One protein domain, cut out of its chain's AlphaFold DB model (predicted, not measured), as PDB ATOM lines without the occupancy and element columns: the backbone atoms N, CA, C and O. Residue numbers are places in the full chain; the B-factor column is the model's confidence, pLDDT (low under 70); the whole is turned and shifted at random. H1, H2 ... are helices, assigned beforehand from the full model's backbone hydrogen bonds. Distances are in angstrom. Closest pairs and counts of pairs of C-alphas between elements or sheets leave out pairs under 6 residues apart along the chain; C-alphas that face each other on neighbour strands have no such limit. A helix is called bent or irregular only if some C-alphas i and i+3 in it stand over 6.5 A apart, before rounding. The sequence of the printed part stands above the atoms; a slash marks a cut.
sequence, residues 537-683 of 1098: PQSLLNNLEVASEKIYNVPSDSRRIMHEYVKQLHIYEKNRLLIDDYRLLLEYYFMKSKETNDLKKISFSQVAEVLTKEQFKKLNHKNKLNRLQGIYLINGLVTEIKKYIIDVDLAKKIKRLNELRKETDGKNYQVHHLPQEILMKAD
ATOM      1  N   PRO A 537     265.236 169.471 142.588       68.12
ATOM      2  CA  PRO A 537     265.789 170.816 142.578       68.12
ATOM      3  C   PRO A 537     267.193 170.839 141.976       68.12
ATOM      4  O   PRO A 537     268.002 169.937 142.198       68.12
ATOM      5  N   GLN A 538     267.507 171.937 141.287       71.62
ATOM      6  CA  GLN A 538     268.781 172.137 140.592       71.62
ATOM      7  C   GLN A 538     270.007 171.942 141.501       71.62
ATOM      8  O   GLN A 538     271.041 171.460 141.054       71.62
ATOM      9  N   SER A 539     269.890 172.247 142.797       75.56
ATOM     10  CA  SER A 539     270.960 172.036 143.778       75.56
ATOM     11  C   SER A 539     271.363 170.563 143.931       75.56
ATOM     12  O   SER A 539     272.547 170.272 144.061       75.56
ATOM     13  N   LEU A 540     270.403 169.629 143.893       76.56
ATOM     14  CA  LEU A 540     270.695 168.191 143.932       76.56
ATOM     15  C   LEU A 540     271.386 167.752 142.638       76.56
ATOM     16  O   LEU A 540     272.372 167.024 142.688       76.56
ATOM     17  N   LEU A 541     270.890 168.223 141.492       77.62
ATOM     18  CA  LEU A 541     271.449 167.889 140.182       77.62
ATOM     19  C   LEU A 541     272.908 168.349 140.057       77.62
ATOM     20  O   LEU A 541     273.758 167.573 139.624       77.62
ATOM     21  N   ASN A 542     273.221 169.557 140.528       78.94
ATOM     22  CA  ASN A 542     274.589 170.072 140.552       78.94
ATOM     23  C   ASN A 542     275.494 169.246 141.489       78.94
ATOM     24  O   ASN A 542     276.624 168.923 141.136       78.94
ATOM     25  N   ASN A 543     275.005 168.851 142.673       78.94
ATOM     26  CA  ASN A 543     275.787 168.020 143.601       78.94
ATOM     27  C   ASN A 543     276.063 166.620 143.036       78.94
ATOM     28  O   ASN A 543     277.150 166.077 143.231       78.94
ATOM     29  N   LEU A 544     275.096 166.040 142.320       78.62
ATOM     30  CA  LEU A 544     275.260 164.753 141.647       78.62
ATOM     31  C   LEU A 544     276.222 164.837 140.466       78.62
ATOM     32  O   LEU A 544     277.000 163.910 140.263       78.62
ATOM     33  N   GLU A 545     276.218 165.951 139.738       78.62
ATOM     34  CA  GLU A 545     277.192 166.227 138.683       78.62
ATOM     35  C   GLU A 545     278.614 166.245 139.250       78.62
ATOM     36  O   GLU A 545     279.448 165.438 138.840       78.62
ATOM     37  N   VAL A 546     278.846 167.030 140.304       82.44
ATOM     38  CA  VAL A 546     280.143 167.085 140.997       82.44
ATOM     39  C   VAL A 546     280.545 165.721 141.568       82.44
ATOM     40  O   VAL A 546     281.701 165.313 141.484       82.44
ATOM     41  N   ALA A 547     279.607 164.979 142.162       82.38
ATOM     42  CA  ALA A 547     279.886 163.645 142.687       82.38
ATOM     43  C   ALA A 547     280.179 162.616 141.583       82.38
ATOM     44  O   ALA A 547     280.947 161.683 141.828       82.38
ATOM     45  N   SER A 548     279.610 162.793 140.387       77.25
ATOM     46  CA  SER A 548     279.843 161.922 139.232       77.25
ATOM     47  C   SER A 548     281.240 162.080 138.633       77.25
ATOM     48  O   SER A 548     281.775 161.129 138.068       77.25
ATOM     49  N   GLU A 549     281.859 163.244 138.822       78.88
ATOM     50  CA  GLU A 549     283.213 163.564 138.359       78.88
ATOM     51  C   GLU A 549     284.307 163.142 139.353       78.88
ATOM     52  O   GLU A 549     285.491 163.165 139.025       78.88
ATOM     53  N   LYS A 550     283.946 162.703 140.568       79.50
ATOM     54  CA  LYS A 550     284.931 162.256 141.561       79.50
ATOM     55  C   LYS A 550     285.624 160.963 141.135       79.50
ATOM     56  O   LYS A 550     284.983 159.930 140.942       79.50
ATOM     57  N   ILE A 551     286.954 160.998 141.126       70.88
ATOM     58  CA  ILE A 551     287.802 159.817 140.955       70.88
ATOM     59  C   ILE A 551     288.038 159.168 142.322       70.88
ATOM     60  O   ILE A 551     288.637 159.762 143.220       70.88
ATOM     61  N   TYR A 552     287.577 157.928 142.483       72.50
ATOM     62  CA  TYR A 552     287.782 157.153 143.707       72.50
ATOM     63  C   TYR A 552     289.089 156.357 143.631       72.50
ATOM     64  O   TYR A 552     289.288 155.547 142.723       72.50
ATOM     65  N   ASN A 553     289.967 156.554 144.618       72.38
ATOM     66  CA  ASN A 553     291.211 155.797 144.743       72.38
ATOM     67  C   ASN A 553     290.913 154.348 145.137       72.38
ATOM     68  O   ASN A 553     290.480 154.077 146.257       72.38
ATOM     69  N   VAL A 554     291.176 153.410 144.227       75.88
ATOM     70  CA  VAL A 554     290.974 151.979 144.470       75.88
ATOM     71  C   VAL A 554     292.310 151.300 144.782       75.88
ATOM     72  O   VAL A 554     293.292 151.551 144.081       75.88
ATOM     73  N   PRO A 555     292.389 150.436 145.816       77.81
ATOM     74  CA  PRO A 555     293.620 149.721 146.141       77.81
ATOM     75  C   PRO A 555     294.126 148.873 144.967       77.81
ATOM     76  O   PRO A 555     293.337 148.240 144.273       77.81
ATOM     77  N   SER A 556     295.444 148.797 144.780       69.81
ATOM     78  CA  SER A 556     296.068 147.962 143.740       69.81
ATOM     79  C   SER A 556     296.242 146.491 144.156       69.81
ATOM     80  O   SER A 556     296.232 145.597 143.305       69.81
ATOM     81  N   ASP A 557     296.360 146.227 145.463       79.62
ATOM     82  CA  ASP A 557     296.540 144.894 146.055       79.62
ATOM     83  C   ASP A 557     295.222 144.098 146.087       79.62
ATOM     84  O   ASP A 557     294.227 144.533 146.668       79.62
ATOM     85  N   SER A 558     295.239 142.882 145.535       73.31
ATOM     86  CA  SER A 558     294.112 141.939 145.488       73.31
ATOM     87  C   SER A 558     293.449 141.675 146.852       73.31
ATOM     88  O   SER A 558     292.219 141.607 146.935       73.31
ATOM     89  N   ARG A 559     294.221 141.572 147.948       75.75
ATOM     90  CA  ARG A 559     293.662 141.398 149.305       75.75
ATOM     91  C   ARG A 559     292.915 142.647 149.767       75.75
ATOM     92  O   ARG A 559     291.827 142.532 150.332       75.75
ATOM     93  N   ARG A 560     293.471 143.830 149.492       82.25
ATOM     94  CA  ARG A 560     292.851 145.119 149.831       82.25
ATOM     95  C   ARG A 560     291.613 145.391 148.973       82.25
ATOM     96  O   ARG A 560     290.608 145.821 149.519       82.25
ATOM     97  N   ILE A 561     291.636 145.036 147.684       83.94
ATOM     98  CA  ILE A 561     290.472 145.100 146.781       83.94
ATOM     99  C   ILE A 561     289.314 144.259 147.329       83.94
ATOM    100  O   ILE A 561     288.179 144.720 147.360       83.94
ATOM    101  N   MET A 562     289.585 143.034 147.789       81.31
ATOM    102  CA  MET A 562     288.548 142.171 148.366       81.31
ATOM    103  C   MET A 562     287.953 142.742 149.655       81.31
ATOM    104  O   MET A 562     286.742 142.659 149.849       81.31
ATOM    105  N   HIS A 563     288.791 143.278 150.546       85.75
ATOM    106  CA  HIS A 563     288.325 143.890 151.791       85.75
ATOM    107  C   HIS A 563     287.450 145.116 151.507       85.75
ATOM    108  O   HIS A 563     286.344 145.236 152.033       85.75
ATOM    109  N   GLU A 564     287.915 145.976 150.606       87.69
ATOM    110  CA  GLU A 564     287.219 147.202 150.254       87.69
ATOM    111  C   GLU A 564     285.919 146.928 149.490       87.69
ATOM    112  O   GLU A 564     284.903 147.560 149.762       87.69
ATOM    113  N   TYR A 565     285.895 145.915 148.618       86.62
ATOM    114  CA  TYR A 565     284.671 145.475 147.953       86.62
ATOM    115  C   TYR A 565     283.590 145.050 148.944       86.62
ATOM    116  O   TYR A 565     282.453 145.485 148.812       86.62
ATOM    117  N   VAL A 566     283.930 144.254 149.963       84.94
ATOM    118  CA  VAL A 566     282.959 143.823 150.986       84.94
ATOM    119  C   VAL A 566     282.412 145.019 151.771       84.94
ATOM    120  O   VAL A 566     281.216 145.085 152.040       84.94
ATOM    121  N   LYS A 567     283.268 145.992 152.097       87.81
ATOM    122  CA  LYS A 567     282.863 147.220 152.790       87.81
ATOM    123  C   LYS A 567     281.910 148.068 151.942       87.81
ATOM    124  O   LYS A 567     280.863 148.485 152.429       87.81
ATOM    125  N   GLN A 568     282.252 148.297 150.675       86.81
ATOM    126  CA  GLN A 568     281.417 149.074 149.756       86.81
ATOM    127  C   GLN A 568     280.117 148.351 149.398       86.81
ATOM    128  O   GLN A 568     279.075 148.989 149.257       86.81
ATOM    129  N   LEU A 569     280.161 147.024 149.313       84.50
ATOM    130  CA  LEU A 569     278.987 146.191 149.112       84.50
ATOM    131  C   LEU A 569     278.001 146.320 150.278       84.50
ATOM    132  O   LEU A 569     276.816 146.515 150.043       84.50
ATOM    133  N   HIS A 570     278.482 146.305 151.520       84.00
ATOM    134  CA  HIS A 570     277.616 146.495 152.684       84.00
ATOM    135  C   HIS A 570     276.907 147.863 152.670       84.00
ATOM    136  O   HIS A 570     275.720 147.960 152.976       84.00
ATOM    137  N   ILE A 571     277.614 148.924 152.256       83.50
ATOM    138  CA  ILE A 571     277.029 150.265 152.081       83.50
ATOM    139  C   ILE A 571     275.980 150.262 150.960       83.50
ATOM    140  O   ILE A 571     274.919 150.863 151.118       83.50
ATOM    141  N   TYR A 572     276.257 149.580 149.850       85.06
ATOM    142  CA  TYR A 572     275.321 149.445 148.736       85.06
ATOM    143  C   TYR A 572     274.045 148.711 149.175       85.06
ATOM    144  O   TYR A 572     272.940 149.194 148.949       85.06
ATOM    145  N   GLU A 573     274.189 147.570 149.855       83.31
ATOM    146  CA  GLU A 573     273.073 146.745 150.334       83.31
ATOM    147  C   GLU A 573     272.182 147.504 151.321       83.31
ATOM    148  O   GLU A 573     270.960 147.477 151.173       83.31
ATOM    149  N   LYS A 574     272.778 148.266 152.249       82.38
ATOM    150  CA  LYS A 574     272.043 149.128 153.190       82.38
ATOM    151  C   LYS A 574     271.191 150.196 152.488       82.38
ATOM    152  O   LYS A 574     270.225 150.694 153.058       82.38
ATOM    153  N   ASN A 575     271.544 150.564 151.257       80.25
ATOM    154  CA  ASN A 575     270.899 151.631 150.492       80.25
ATOM    155  C   ASN A 575     270.149 151.133 149.256       80.25
ATOM    156  O   ASN A 575     269.755 151.945 148.420       80.25
ATOM    157  N   ARG A 576     269.935 149.820 149.138       82.06
ATOM    158  CA  ARG A 576     269.382 149.193 147.935       82.06
ATOM    159  C   ARG A 576     268.039 149.784 147.509       82.06
ATOM    160  O   ARG A 576     267.866 150.086 146.337       82.06
ATOM    161  N   LEU A 577     267.139 150.030 148.460       76.88
ATOM    162  CA  LEU A 577     265.832 150.628 148.174       76.88
ATOM    163  C   LEU A 577     265.946 152.054 147.617       76.88
ATOM    164  O   LEU A 577     265.246 152.388 146.671       76.88
ATOM    165  N   LEU A 578     266.873 152.875 148.128       76.69
ATOM    166  CA  LEU A 578     267.113 154.216 147.577       76.69
ATOM    167  C   LEU A 578     267.751 154.153 146.192       76.69
ATOM    168  O   LEU A 578     267.446 154.974 145.333       76.69
ATOM    169  N   ILE A 579     268.639 153.181 145.981       77.25
ATOM    170  CA  ILE A 579     269.244 152.934 144.674       77.25
ATOM    171  C   ILE A 579     268.167 152.558 143.658       77.25
ATOM    172  O   ILE A 579     268.216 153.045 142.533       77.25
ATOM    173  N   ASP A 580     267.185 151.753 144.057       77.94
ATOM    174  CA  ASP A 580     266.053 151.378 143.212       77.94
ATOM    175  C   ASP A 580     265.102 152.570 142.972       77.94
ATOM    176  O   ASP A 580     264.751 152.846 141.821       77.94
ATOM    177  N   ASP A 581     264.759 153.336 144.015       74.94
ATOM    178  CA  ASP A 581     263.878 154.513 143.931       74.94
ATOM    179  C   ASP A 581     264.471 155.628 143.046       74.94
ATOM    180  O   ASP A 581     263.755 156.281 142.282       74.94
ATOM    181  N   TYR A 582     265.795 155.819 143.094       74.38
ATOM    182  CA  TYR A 582     266.525 156.830 142.319       74.38
ATOM    183  C   TYR A 582     267.310 156.241 141.143       74.38
ATOM    184  O   TYR A 582     268.177 156.908 140.573       74.38
ATOM    185  N   ARG A 583     266.991 155.011 140.734       75.94
ATOM    186  CA  ARG A 583     267.761 154.251 139.743       75.94
ATOM    187  C   ARG A 583     268.016 155.014 138.453       75.94
ATOM    188  O   ARG A 583     269.140 155.025 137.978       75.94
ATOM    189  N   LEU A 584     267.002 155.691 137.920       68.00
ATOM    190  CA  LEU A 584     267.120 156.466 136.678       68.00
ATOM    191  C   LEU A 584     268.093 157.647 136.813       68.00
ATOM    192  O   LEU A 584     268.848 157.936 135.887       68.00
ATOM    193  N   LEU A 585     268.091 158.314 137.970       71.69
ATOM    194  CA  LEU A 585     268.991 159.429 138.266       71.69
ATOM    195  C   LEU A 585     270.429 158.920 138.430       71.69
ATOM    196  O   LEU A 585     271.363 159.485 137.865       71.69
ATOM    197  N   LEU A 586     270.593 157.805 139.145       77.00
ATOM    198  CA  LEU A 586     271.880 157.139 139.328       77.00
ATOM    199  C   LEU A 586     272.438 156.594 138.010       77.00
ATOM    200  O   LEU A 586     273.617 156.783 137.740       77.00
ATOM    201  N   GLU A 587     271.608 155.977 137.167       74.81
ATOM    202  CA  GLU A 587     271.976 155.495 135.830       74.81
ATOM    203  C   GLU A 587     272.457 156.639 134.940       74.81
ATOM    204  O   GLU A 587     273.499 156.517 134.296       74.81
ATOM    205  N   TYR A 588     271.746 157.770 134.946       73.88
ATOM    206  CA  TYR A 588     272.115 158.954 134.176       73.88
ATOM    207  C   TYR A 588     273.492 159.504 134.584       73.88
ATOM    208  O   TYR A 588     274.386 159.613 133.743       73.88
ATOM    209  N   TYR A 589     273.706 159.782 135.874       72.81
ATOM    210  CA  TYR A 589     274.988 160.315 136.351       72.81
ATOM    211  C   TYR A 589     276.119 159.281 136.293       72.81
ATOM    212  O   TYR A 589     277.274 159.635 136.053       72.81
ATOM    213  N   PHE A 590     275.805 157.990 136.416       75.81
ATOM    214  CA  PHE A 590     276.760 156.919 136.156       75.81
ATOM    215  C   PHE A 590     277.204 156.907 134.691       75.81
ATOM    216  O   PHE A 590     278.392 156.764 134.413       75.81
ATOM    217  N   MET A 591     276.285 157.088 133.741       67.75
ATOM    218  CA  MET A 591     276.632 157.172 132.321       67.75
ATOM    219  C   MET A 591     277.454 158.421 132.009       67.75
ATOM    220  O   MET A 591     278.468 158.298 131.328       67.75
ATOM    221  N   LYS A 592     277.101 159.575 132.584       67.31
ATOM    222  CA  LYS A 592     277.880 160.816 132.458       67.31
ATOM    223  C   LYS A 592     279.314 160.655 132.982       67.31
ATOM    224  O   LYS A 592     280.265 161.053 132.321       67.31
ATOM    225  N   SER A 593     279.499 159.944 134.096       69.06
ATOM    226  CA  SER A 593     280.839 159.655 134.635       69.06
ATOM    227  C   SER A 593     281.731 158.806 133.712       69.06
ATOM    228  O   SER A 593     282.952 158.800 133.861       69.06
ATOM    229  N   LYS A 594     281.163 158.064 132.745       66.56
ATOM    230  CA  LYS A 594     281.964 157.274 131.790       66.56
ATOM    231  C   LYS A 594     282.770 158.144 130.839       66.56
ATOM    232  O   LYS A 594     283.773 157.673 130.299       66.56
ATOM    233  N   GLU A 595     282.315 159.370 130.617       57.88
ATOM    234  CA  GLU A 595     282.980 160.344 129.762       57.88
ATOM    235  C   GLU A 595     284.224 160.916 130.455       57.88
ATOM    236  O   GLU A 595     285.209 161.207 129.779       57.88
ATOM    237  N   THR A 596     284.228 160.963 131.794       56.59
ATOM    238  CA  THR A 596     285.256 161.620 132.617       56.59
ATOM    239  C   THR A 596     286.193 160.666 133.377       56.59
ATOM    240  O   THR A 596     287.360 160.999 133.553       56.59
ATOM    241  N   ASN A 597     285.748 159.465 133.777       57.16
ATOM    242  CA  ASN A 597     286.462 158.598 134.739       57.16
ATOM    243  C   ASN A 597     286.979 157.252 134.185       57.16
ATOM    244  O   ASN A 597     287.174 156.302 134.942       57.16
ATOM    245  N   ASP A 598     287.172 157.115 132.867       58.25
ATOM    246  CA  ASP A 598     287.673 155.885 132.211       58.25
ATOM    247  C   ASP A 598     286.858 154.591 132.490       58.25
ATOM    248  O   ASP A 598     287.253 153.476 132.136       58.25
ATOM    249  N   LEU A 599     285.630 154.730 133.010       60.16
ATOM    250  CA  LEU A 599     284.659 153.655 133.281       60.16
ATOM    251  C   LEU A 599     284.007 153.065 132.009       60.16
ATOM    252  O   LEU A 599     283.009 152.344 132.080       60.16
ATOM    253  N   LYS A 600     284.578 153.324 130.824       56.59
ATOM    254  CA  LYS A 600     284.020 153.001 129.494       56.59
ATOM    255  C   LYS A 600     283.695 151.514 129.281       56.59
ATOM    256  O   LYS A 600     282.966 151.176 128.355       56.59
ATOM    257  N   LYS A 601     284.217 150.617 130.126       63.59
ATOM    258  CA  LYS A 601     284.125 149.154 129.968       63.59
ATOM    259  C   LYS A 601     283.091 148.453 130.852       63.59
ATOM    260  O   LYS A 601     282.983 147.236 130.747       63.59
ATOM    261  N   ILE A 602     282.360 149.167 131.714       70.25
ATOM    262  CA  ILE A 602     281.374 148.551 132.618       70.25
ATOM    263  C   ILE A 602     280.002 149.224 132.494       70.25
ATOM    264  O   ILE A 602     279.906 150.448 132.420       70.25
ATOM    265  N   SER A 603     278.916 148.456 132.404       74.81
ATOM    266  CA  SER A 603     277.551 149.005 132.385       74.81
ATOM    267  C   SER A 603     277.019 149.232 133.802       74.81
ATOM    268  O   SER A 603     277.449 148.574 134.749       74.81
ATOM    269  N   PHE A 604     276.048 150.138 133.953       74.50
ATOM    270  CA  PHE A 604     275.345 150.295 135.228       74.50
ATOM    271  C   PHE A 604     274.680 148.981 135.649       74.50
ATOM    272  O   PHE A 604     274.814 148.571 136.794       74.50
ATOM    273  N   SER A 605     274.040 148.277 134.704       72.56
ATOM    274  CA  SER A 605     273.416 146.970 134.947       72.56
ATOM    275  C   SER A 605     274.405 145.942 135.474       72.56
ATOM    276  O   SER A 605     274.079 145.234 136.422       72.56
ATOM    277  N   GLN A 606     275.625 145.919 134.924       74.00
ATOM    278  CA  GLN A 606     276.696 145.102 135.462       74.00
ATOM    279  C   GLN A 606     276.912 145.513 136.904       74.00
ATOM    280  O   GLN A 606     276.673 144.674 137.750       74.00
ATOM    281  N   VAL A 607     277.263 146.766 137.215       74.81
ATOM    282  CA  VAL A 607     277.543 147.212 138.597       74.81
ATOM    283  C   VAL A 607     276.399 146.915 139.582       74.81
ATOM    284  O   VAL A 607     276.673 146.435 140.686       74.81
ATOM    285  N   ALA A 608     275.154 147.112 139.153       67.69
ATOM    286  CA  ALA A 608     273.939 146.915 139.938       67.69
ATOM    287  C   ALA A 608     273.604 145.437 140.220       67.69
ATOM    288  O   ALA A 608     272.954 145.139 141.221       67.69
ATOM    289  N   GLU A 609     274.080 144.498 139.392       75.00
ATOM    290  CA  GLU A 609     273.930 143.044 139.569       75.00
ATOM    291  C   GLU A 609     274.878 142.515 140.663       75.00
ATOM    292  O   GLU A 609     275.747 141.692 140.405       75.00
ATOM    293  N   VAL A 610     274.822 143.105 141.858       67.75
ATOM    294  CA  VAL A 610     275.654 142.816 143.039       67.75
ATOM    295  C   VAL A 610     276.180 141.371 143.078       67.75
ATOM    296  O   VAL A 610     275.411 140.419 143.186       67.75
ATOM    297  N   LEU A 611     277.506 141.207 143.003       79.25
ATOM    298  CA  LEU A 611     278.149 139.893 143.003       79.25
ATOM    299  C   LEU A 611     278.440 139.436 144.432       79.25
ATOM    300  O   LEU A 611     278.939 140.195 145.262       79.25
ATOM    301  N   THR A 612     278.226 138.151 144.701       78.56
ATOM    302  CA  THR A 612     278.681 137.547 145.958       78.56
ATOM    303  C   THR A 612     280.208 137.604 146.065       78.56
ATOM    304  O   THR A 612     280.930 137.630 145.061       78.56
ATOM    305  N   LYS A 613     280.734 137.549 147.296       80.38
ATOM    306  CA  LYS A 613     282.184 137.524 147.564       80.38
ATOM    307  C   LYS A 613     282.918 136.456 146.740       80.38
ATOM    308  O   LYS A 613     284.050 136.681 146.315       80.38
ATOM    309  N   GLU A 614     282.293 135.305 146.505       79.38
ATOM    310  CA  GLU A 614     282.863 134.209 145.715       79.38
ATOM    311  C   GLU A 614     282.842 134.480 144.210       79.38
ATOM    312  O   GLU A 614     283.835 134.227 143.529       79.38
ATOM    313  N   GLN A 615     281.754 135.047 143.687       83.62
ATOM    314  CA  GLN A 615     281.662 135.454 142.282       83.62
ATOM    315  C   GLN A 615     282.648 136.585 141.969       83.62
ATOM    316  O   GLN A 615     283.359 136.528 140.967       83.62
ATOM    317  N   PHE A 616     282.774 137.566 142.865       84.19
ATOM    318  CA  PHE A 616     283.731 138.659 142.713       84.19
ATOM    319  C   PHE A 616     285.187 138.159 142.740       84.19
ATOM    320  O   PHE A 616     286.016 138.620 141.955       84.19
ATOM    321  N   LYS A 617     285.510 137.146 143.563       83.38
ATOM    322  CA  LYS A 617     286.843 136.509 143.571       83.38
ATOM    323  C   LYS A 617     287.229 135.896 142.223       83.38
ATOM    324  O   LYS A 617     288.415 135.938 141.894       83.38
ATOM    325  N   LYS A 618     286.269 135.365 141.459       85.25
ATOM    326  CA  LYS A 618     286.499 134.715 140.153       85.25
ATOM    327  C   LYS A 618     286.810 135.704 139.024       85.25
ATOM    328  O   LYS A 618     287.288 135.293 137.972       85.25
ATOM    329  N   LEU A 619     286.577 137.001 139.229       82.31
ATOM    330  CA  LEU A 619     286.889 138.028 138.237       82.31
ATOM    331  C   LEU A 619     288.405 138.228 138.073       82.31
ATOM    332  O   LEU A 619     289.179 138.148 139.036       82.31
ATOM    333  N   ASN A 620     288.824 138.569 136.852       84.31
ATOM    334  CA  ASN A 620     290.185 139.038 136.600       84.31
ATOM    335  C   ASN A 620     290.440 140.389 137.309       84.31
ATOM    336  O   ASN A 620     289.506 141.098 137.690       84.31
ATOM    337  N   HIS A 621     291.712 140.744 137.509       79.44
ATOM    338  CA  HIS A 621     292.110 141.933 138.280       79.44
ATOM    339  C   HIS A 621     291.498 143.236 137.735       79.44
ATOM    340  O   HIS A 621     290.926 144.013 138.497       79.44
ATOM    341  N   LYS A 622     291.487 143.409 136.410       79.81
ATOM    342  CA  LYS A 622     290.890 144.571 135.734       79.81
ATOM    343  C   LYS A 622     289.383 144.696 135.983       79.81
ATOM    344  O   LYS A 622     288.890 145.779 136.276       79.81
ATOM    345  N   ASN A 623     288.651 143.586 135.917       80.56
ATOM    346  CA  ASN A 623     287.211 143.560 136.155       80.56
ATOM    347  C   ASN A 623     286.878 143.779 137.637       80.56
ATOM    348  O   ASN A 623     285.876 144.425 137.931       80.56
ATOM    349  N   LYS A 624     287.726 143.308 138.564       83.19
ATOM    350  CA  LYS A 624     287.591 143.611 140.001       83.19
ATOM    351  C   LYS A 624     287.721 145.108 140.271       83.19
ATOM    352  O   LYS A 624     286.882 145.660 140.975       83.19
ATOM    353  N   LEU A 625     288.730 145.754 139.683       81.25
ATOM    354  CA  LEU A 625     288.943 147.197 139.808       81.25
ATOM    355  C   LEU A 625     287.770 147.995 139.236       81.25
ATOM    356  O   LEU A 625     287.176 148.787 139.961       81.25
ATOM    357  N   ASN A 626     287.371 147.720 137.991       80.00
ATOM    358  CA  ASN A 626     286.254 148.415 137.341       80.00
ATOM    359  C   ASN A 626     284.950 148.266 138.134       80.00
ATOM    360  O   ASN A 626     284.165 149.203 138.262       80.00
ATOM    361  N   ARG A 627     284.709 147.070 138.680       82.50
ATOM    362  CA  ARG A 627     283.504 146.787 139.453       82.50
ATOM    363  C   ARG A 627     283.511 147.486 140.809       82.50
ATOM    364  O   ARG A 627     282.475 147.999 141.217       82.50
ATOM    365  N   LEU A 628     284.660 147.538 141.478       84.81
ATOM    366  CA  LEU A 628     284.821 148.268 142.732       84.81
ATOM    367  C   LEU A 628     284.671 149.785 142.518       84.81
ATOM    368  O   LEU A 628     283.926 150.418 143.260       84.81
ATOM    369  N   GLN A 629     285.279 150.345 141.467       83.81
ATOM    370  CA  GLN A 629     285.105 151.755 141.083       83.81
ATOM    371  C   GLN A 629     283.639 152.100 140.791       83.81
ATOM    372  O   GLN A 629     283.141 153.120 141.259       83.81
ATOM    373  N   GLY A 630     282.929 151.225 140.074       83.25
ATOM    374  CA  GLY A 630     281.507 151.411 139.805       83.25
ATOM    375  C   GLY A 630     280.654 151.458 141.078       83.25
ATOM    376  O   GLY A 630     279.784 152.317 141.194       83.25
ATOM    377  N   ILE A 631     280.911 150.574 142.051       85.44
ATOM    378  CA  ILE A 631     280.175 150.577 143.329       85.44
ATOM    379  C   ILE A 631     280.501 151.830 144.149       85.44
ATOM    380  O   ILE A 631     279.592 152.424 144.723       85.44
ATOM    381  N   TYR A 632     281.763 152.265 144.175       86.25
ATOM    382  CA  TYR A 632     282.153 153.516 144.829       86.25
ATOM    383  C   TYR A 632     281.389 154.719 144.288       86.25
ATOM    384  O   TYR A 632     280.875 155.524 145.062       86.25
ATOM    385  N   LEU A 633     281.286 154.810 142.963       85.19
ATOM    386  CA  LEU A 633     280.551 155.874 142.304       85.19
ATOM    387  C   LEU A 633     279.067 155.849 142.681       85.19
ATOM    388  O   LEU A 633     278.529 156.881 143.077       85.19
ATOM    389  N   ILE A 634     278.415 154.682 142.620       85.94
ATOM    390  CA  ILE A 634     277.003 154.561 143.011       85.94
ATOM    391  C   ILE A 634     276.818 154.957 144.480       85.94
ATOM    392  O   ILE A 634     275.959 155.782 144.775       85.94
ATOM    393  N   ASN A 635     277.649 154.450 145.395       87.62
ATOM    394  CA  ASN A 635     277.576 154.806 146.816       87.62
ATOM    395  C   ASN A 635     277.802 156.309 147.056       87.62
ATOM    396  O   ASN A 635     277.147 156.903 147.915       87.62
ATOM    397  N   GLY A 636     278.700 156.939 146.296       86.62
ATOM    398  CA  GLY A 636     278.940 158.380 146.349       86.62
ATOM    399  C   GLY A 636     277.728 159.197 145.904       86.62
ATOM    400  O   GLY A 636     277.303 160.102 146.620       86.62
ATOM    401  N   LEU A 637     277.117 158.830 144.776       85.25
ATOM    402  CA  LEU A 637     275.893 159.470 144.281       85.25
ATOM    403  C   LEU A 637     274.726 159.283 145.264       85.25
ATOM    404  O   LEU A 637     274.046 160.242 145.619       85.25
ATOM    405  N   VAL A 638     274.542 158.068 145.785       86.69
ATOM    406  CA  VAL A 638     273.551 157.730 146.822       86.69
ATOM    407  C   VAL A 638     273.738 158.576 148.081       86.69
ATOM    408  O   VAL A 638     272.758 158.999 148.693       86.69
ATOM    409  N   THR A 639     274.983 158.855 148.467       86.75
ATOM    410  CA  THR A 639     275.288 159.699 149.628       86.75
ATOM    411  C   THR A 639     274.813 161.137 149.418       86.75
ATOM    412  O   THR A 639     274.237 161.722 150.333       86.75
ATOM    413  N   GLU A 640     274.988 161.703 148.222       86.00
ATOM    414  CA  GLU A 640     274.483 163.049 147.915       86.00
ATOM    415  C   GLU A 640     272.949 163.099 147.861       86.00
ATOM    416  O   GLU A 640     272.349 164.048 148.366       86.00
ATOM    417  N   ILE A 641     272.298 162.043 147.358       83.69
ATOM    418  CA  ILE A 641     270.831 161.915 147.416       83.69
ATOM    419  C   ILE A 641     270.354 161.869 148.872       83.69
ATOM    420  O   ILE A 641     269.415 162.577 149.238       83.69
ATOM    421  N   LYS A 642     271.013 161.086 149.733       83.56
ATOM    422  CA  LYS A 642     270.683 161.022 151.164       83.56
ATOM    423  C   LYS A 642     270.821 162.366 151.866       83.56
ATOM    424  O   LYS A 642     269.916 162.754 152.603       83.56
ATOM    425  N   LYS A 643     271.927 163.076 151.631       84.44
ATOM    426  CA  LYS A 643     272.136 164.421 152.181       84.44
ATOM    427  C   LYS A 643     271.017 165.356 151.763       84.44
ATOM    428  O   LYS A 643     270.444 166.022 152.608       84.44
ATOM    429  N   TYR A 644     270.643 165.346 150.487       84.00
ATOM    430  CA  TYR A 644     269.526 166.146 150.004       84.00
ATOM    431  C   TYR A 644     268.207 165.824 150.728       84.00
ATOM    432  O   TYR A 644     267.526 166.736 151.198       84.00
ATOM    433  N   ILE A 645     267.863 164.541 150.877       81.12
ATOM    434  CA  ILE A 645     266.632 164.123 151.566       81.12
ATOM    435  C   ILE A 645     266.611 164.642 153.011       81.12
ATOM    436  O   ILE A 645     265.580 165.117 153.487       81.12
ATOM    437  N   ILE A 646     267.742 164.580 153.715       80.38
ATOM    438  CA  ILE A 646     267.835 164.988 155.120       80.38
ATOM    439  C   ILE A 646     267.884 166.518 155.252       80.38
ATOM    440  O   ILE A 646     267.086 167.107 155.984       80.38
ATOM    441  N   ASP A 647     268.774 167.164 154.508       78.88
ATOM    442  CA  ASP A 647     269.126 168.575 154.684       78.88
ATOM    443  C   ASP A 647     268.148 169.518 153.982       78.88
ATOM    444  O   ASP A 647     268.045 170.692 154.340       78.88
ATOM    445  N   VAL A 648     267.407 169.017 152.991       76.44
ATOM    446  CA  VAL A 648     266.438 169.812 152.236       76.44
ATOM    447  C   VAL A 648     265.017 169.349 152.517       76.44
ATOM    448  O   VAL A 648     264.216 170.140 153.018       76.44
ATOM    449  N   ASP A 649     264.673 168.096 152.222       78.19
ATOM    450  CA  ASP A 649     263.272 167.658 152.284       78.19
ATOM    451  C   ASP A 649     262.774 167.510 153.729       78.19
ATOM    452  O   ASP A 649     261.752 168.092 154.109       78.19
ATOM    453  N   LEU A 650     263.519 166.797 154.573       82.38
ATOM    454  CA  LEU A 650     263.204 166.638 155.995       82.38
ATOM    455  C   LEU A 650     263.335 167.953 156.764       82.38
ATOM    456  O   LEU A 650     262.475 168.254 157.594       82.38
ATOM    457  N   ALA A 651     264.344 168.770 156.460       81.94
ATOM    458  CA  ALA A 651     264.490 170.096 157.055       81.94
ATOM    459  C   ALA A 651     263.277 170.998 156.762       81.94
ATOM    460  O   ALA A 651     262.750 171.638 157.676       81.94
ATOM    461  N   LYS A 652     262.764 170.997 155.521       85.00
ATOM    462  CA  LYS A 652     261.527 171.714 155.157       85.00
ATOM    463  C   LYS A 652     260.321 171.200 155.938       85.00
ATOM    464  O   LYS A 652     259.552 172.006 156.465       85.00
ATOM    465  N   LYS A 653     260.160 169.879 156.048       87.19
ATOM    466  CA  LYS A 653     259.059 169.267 156.811       87.19
ATOM    467  C   LYS A 653     259.125 169.620 158.295       87.19
ATOM    468  O   LYS A 653     258.115 170.004 158.874       87.19
ATOM    469  N   ILE A 654     260.307 169.565 158.905       85.25
ATOM    470  CA  ILE A 654     260.499 169.945 160.309       85.25
ATOM    471  C   ILE A 654     260.237 171.434 160.517       85.25
ATOM    472  O   ILE A 654     259.562 171.796 161.478       85.25
ATOM    473  N   LYS A 655     260.699 172.298 159.605       87.94
ATOM    474  CA  LYS A 655     260.381 173.730 159.646       87.94
ATOM    475  C   LYS A 655     258.868 173.949 159.636       87.94
ATOM    476  O   LYS A 655     258.347 174.628 160.515       87.94
ATOM    477  N   ARG A 656     258.159 173.298 158.708       87.50
ATOM    478  CA  ARG A 656     256.697 173.373 158.611       87.50
ATOM    479  C   ARG A 656     255.998 172.846 159.864       87.50
ATOM    480  O   ARG A 656     255.052 173.465 160.343       87.50
ATOM    481  N   LEU A 657     256.459 171.723 160.412       85.38
ATOM    482  CA  LEU A 657     255.936 171.174 161.661       85.38
ATOM    483  C   LEU A 657     256.122 172.165 162.816       85.38
ATOM    484  O   LEU A 657     255.188 172.387 163.576       85.38
ATOM    485  N   ASN A 658     257.298 172.778 162.934       85.38
ATOM    486  CA  ASN A 658     257.602 173.749 163.982       85.38
ATOM    487  C   ASN A 658     256.765 175.030 163.852       85.38
ATOM    488  O   ASN A 658     256.269 175.520 164.861       85.38
ATOM    489  N   GLU A 659     256.529 175.529 162.635       87.00
ATOM    490  CA  GLU A 659     255.586 176.630 162.385       87.00
ATOM    491  C   GLU A 659     254.173 176.270 162.881       87.00
ATOM    492  O   GLU A 659     253.591 176.992 163.689       87.00
ATOM    493  N   LEU A 660     253.658 175.097 162.493       84.31
ATOM    494  CA  LEU A 660     252.336 174.625 162.919       84.31
ATOM    495  C   LEU A 660     252.242 174.394 164.435       84.31
ATOM    496  O   LEU A 660     251.207 174.676 165.041       84.31
ATOM    497  N   ARG A 661     253.304 173.881 165.065       80.94
ATOM    498  CA  ARG A 661     253.379 173.711 166.523       80.94
ATOM    499  C   ARG A 661     253.417 175.056 167.234       80.94
ATOM    500  O   ARG A 661     252.719 175.216 168.222       80.94
ATOM    501  N   LYS A 662     254.157 176.038 166.719       83.25
ATOM    502  CA  LYS A 662     254.203 177.386 167.302       83.25
ATOM    503  C   LYS A 662     252.821 178.039 167.326       83.25
ATOM    504  O   LYS A 662     252.484 178.717 168.288       83.25
ATOM    505  N   GLU A 663     252.022 177.802 166.289       79.88
ATOM    506  CA  GLU A 663     250.661 178.333 166.193       79.88
ATOM    507  C   GLU A 663     249.640 177.562 167.049       79.88
ATOM    508  O   GLU A 663     248.735 178.181 167.590       79.88
ATOM    509  N   THR A 664     249.788 176.241 167.211       76.31
ATOM    510  CA  THR A 664     248.785 175.391 167.898       76.31
ATOM    511  C   THR A 664     249.110 175.047 169.356       76.31
ATOM    512  O   THR A 664     248.200 174.792 170.137       76.31
ATOM    513  N   ASP A 665     250.389 175.002 169.743       73.62
ATOM    514  CA  ASP A 665     250.836 174.606 171.094       73.62
ATOM    515  C   ASP A 665     251.042 175.807 172.036       73.62
ATOM    516  O   ASP A 665     251.231 175.625 173.243       73.62
ATOM    517  N   GLY A 666     251.004 177.041 171.517       70.50
ATOM    518  CA  GLY A 666     251.114 178.271 172.305       70.50
ATOM    519  C   GLY A 666     252.316 178.268 173.263       70.50
ATOM    520  O   GLY A 666     253.467 178.175 172.836       70.50
ATOM    521  N   LYS A 667     252.052 178.356 174.576       62.19
ATOM    522  CA  LYS A 667     253.084 178.390 175.636       62.19
ATOM    523  C   LYS A 667     253.833 177.062 175.840       62.19
ATOM    524  O   LYS A 667     254.901 177.078 176.440       62.19
ATOM    525  N   ASN A 668     253.314 175.942 175.332       64.38
ATOM    526  CA  ASN A 668     253.911 174.606 175.477       64.38
ATOM    527  C   ASN A 668     254.799 174.210 174.281       64.38
ATOM    528  O   ASN A 668     255.161 173.044 174.121       64.38
ATOM    529  N   TYR A 669     255.134 175.166 173.410       74.62
ATOM    530  CA  TYR A 669     255.934 174.923 172.217       74.62
ATOM    531  C   TYR A 669     257.357 174.449 172.553       74.62
ATOM    532  O   TYR A 669     258.127 175.147 173.212       74.62
ATOM    533  N   GLN A 670     257.730 173.288 172.013       73.19
ATOM    534  CA  GLN A 670     259.108 172.804 171.973       73.19
ATOM    535  C   GLN A 670     259.531 172.583 170.522       73.19
ATOM    536  O   GLN A 670     258.814 171.951 169.737       73.19
ATOM    537  N   VAL A 671     260.708 173.107 170.172       79.31
ATOM    538  CA  VAL A 671     261.280 172.981 168.829       79.31
ATOM    539  C   VAL A 671     261.608 171.516 168.565       79.31
ATOM    540  O   VAL A 671     262.349 170.882 169.313       79.31
ATOM    541  N   HIS A 672     261.085 170.976 167.467       80.81
ATOM    542  CA  HIS A 672     261.519 169.679 166.969       80.81
ATOM    543  C   HIS A 672     262.833 169.853 166.205       80.81
ATOM    544  O   HIS A 672     262.860 170.540 165.180       80.81
ATOM    545  N   HIS A 673     263.920 169.261 166.698       82.06
ATOM    546  CA  HIS A 673     265.234 169.315 166.052       82.06
ATOM    547  C   HIS A 673     265.411 168.170 165.047       82.06
ATOM    548  O   HIS A 673     264.913 167.065 165.260       82.06
ATOM    549  N   LEU A 674     266.126 168.428 163.945       81.62
ATOM    550  CA  LEU A 674     266.516 167.400 162.976       81.62
ATOM    551  C   LEU A 674     267.733 166.631 163.524       81.62
ATOM    552  O   LEU A 674     268.797 167.235 163.661       81.62
ATOM    553  N   PRO A 675     267.632 165.320 163.818       81.06
ATOM    554  CA  PRO A 675     268.755 164.533 164.320       81.06
ATOM    555  C   PRO A 675     269.668 164.102 163.160       81.06
ATOM    556  O   PRO A 675     269.756 162.923 162.815       81.06
ATOM    557  N   GLN A 676     270.321 165.078 162.529       77.62
ATOM    558  CA  GLN A 676     271.060 164.922 161.272       77.62
ATOM    559  C   GLN A 676     272.144 163.832 161.357       77.62
ATOM    560  O   GLN A 676     272.223 162.983 160.476       77.62
ATOM    561  N   GLU A 677     272.916 163.782 162.450       75.31
ATOM    562  CA  GLU A 677     273.975 162.777 162.649       75.31
ATOM    563  C   GLU A 677     273.453 161.339 162.768       75.31
ATOM    564  O   GLU A 677     274.106 160.397 162.311       75.31
ATOM    565  N   ILE A 678     272.275 161.165 163.374       79.12
ATOM    566  CA  ILE A 678     271.631 159.857 163.533       79.12
ATOM    567  C   ILE A 678     271.078 159.411 162.178       79.12
ATOM    568  O   ILE A 678     271.362 158.303 161.731       79.12
ATOM    569  N   LEU A 679     270.368 160.303 161.481       77.25
ATOM    570  CA  LEU A 679     269.762 160.019 160.176       77.25
ATOM    571  C   LEU A 679     270.802 159.762 159.081       77.25
ATOM    572  O   LEU A 679     270.561 158.959 158.188       77.25
ATOM    573  N   MET A 680     271.985 160.375 159.158       78.06
ATOM    574  CA  MET A 680     273.038 160.134 158.168       78.06
ATOM    575  C   MET A 680     273.675 158.742 158.303       78.06
ATOM    576  O   MET A 680     274.186 158.188 157.328       78.06
ATOM    577  N   LYS A 681     273.622 158.153 159.506       77.00
ATOM    578  CA  LYS A 681     274.043 156.769 159.778       77.00
ATOM    579  C   LYS A 681     272.913 155.760 159.576       77.00
ATOM    580  O   LYS A 681     273.205 154.568 159.440       77.00
ATOM    581  N   ALA A 682     271.669 156.224 159.548       74.56
ATOM    582  CA  ALA A 682     270.476 155.411 159.388       74.56
ATOM    583  C   ALA A 682     270.379 154.782 157.987       74.56
ATOM    584  O   ALA A 682     270.952 155.272 156.996       74.56
ATOM    585  N   ASP A 683     269.688 153.649 157.900       70.88
ATOM    586  CA  ASP A 683     269.244 153.153 156.599       70.88
ATOM    587  C   ASP A 683     268.099 154.014 156.040       70.88
ATOM    588  O   ASP A 683     267.623 154.976 156.645       70.88
TER     589      ASP A 683
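Overview. This is residues 537 to 683 of the 1098 residues of an uncharacterized protein of Ligilactobacillus salivarius (UniProt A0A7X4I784). One long helix, H7, makes a shaft, and H1, H2, H4 and H5 pack round its earlier part, with H3 and H6 near it. Past this collar H7 runs on as an arm, whose tip at residues 663 to 668 stands free; the chain then folds back to H8. The printed part has 147 residues, with eight named helices, H1 to H8 in chain order, and no named strand: all helix. It is loose, with a radius of gyration of the C-alphas of 19.0 A, and a rod of 67 by 29 by 23 A.

Along the chain. Find C-alpha 621 at (292.110, 141.933, 138.280); from there H7 runs 62.2 A to C-alpha 664 at (248.785, 175.391, 167.898). It is neither bent nor irregular, but only just: C-alphas 647 and 650 are 6.4 A apart. Before it come H1, residues 538 to 548, 15.1 A; H2, 558 to 574, 24.5 A; H3, 576 to 581; H4, 583 to 596, 20.3 A; H5, 604 to 608; and H6, 613 to 617. H8, 676 to 681, follows.

Arrangement. Look first at H7, the hub, touching five helices. H2 touches its residues 621 to 635, closest C-alphas Tyr 565 and Leu 628, 5.9 A, at a shallow tilt of 30 degrees, the same way. H1 touches it at Leu 544 and Leu 637, C-alphas 5.9 A apart, opposite ways. H7 and H8 form a helical hairpin. H4 and H5 touch H7 too; H3 and H6 are close but not clearly touching it. Every O i to N i+4 pair is within hydrogen-bond range in H1, H2, H3, H5 and H6; H4 has 8 of 10, H7 38 of 40, H8 1 of 2.

Size, cuts and confidence. The C-alphas farthest apart, Asn 620 and Lys 667, are 66.7 A apart. The printed part has no cut; the link H7 to H8 is long. Low confidence includes residues 591 to 601.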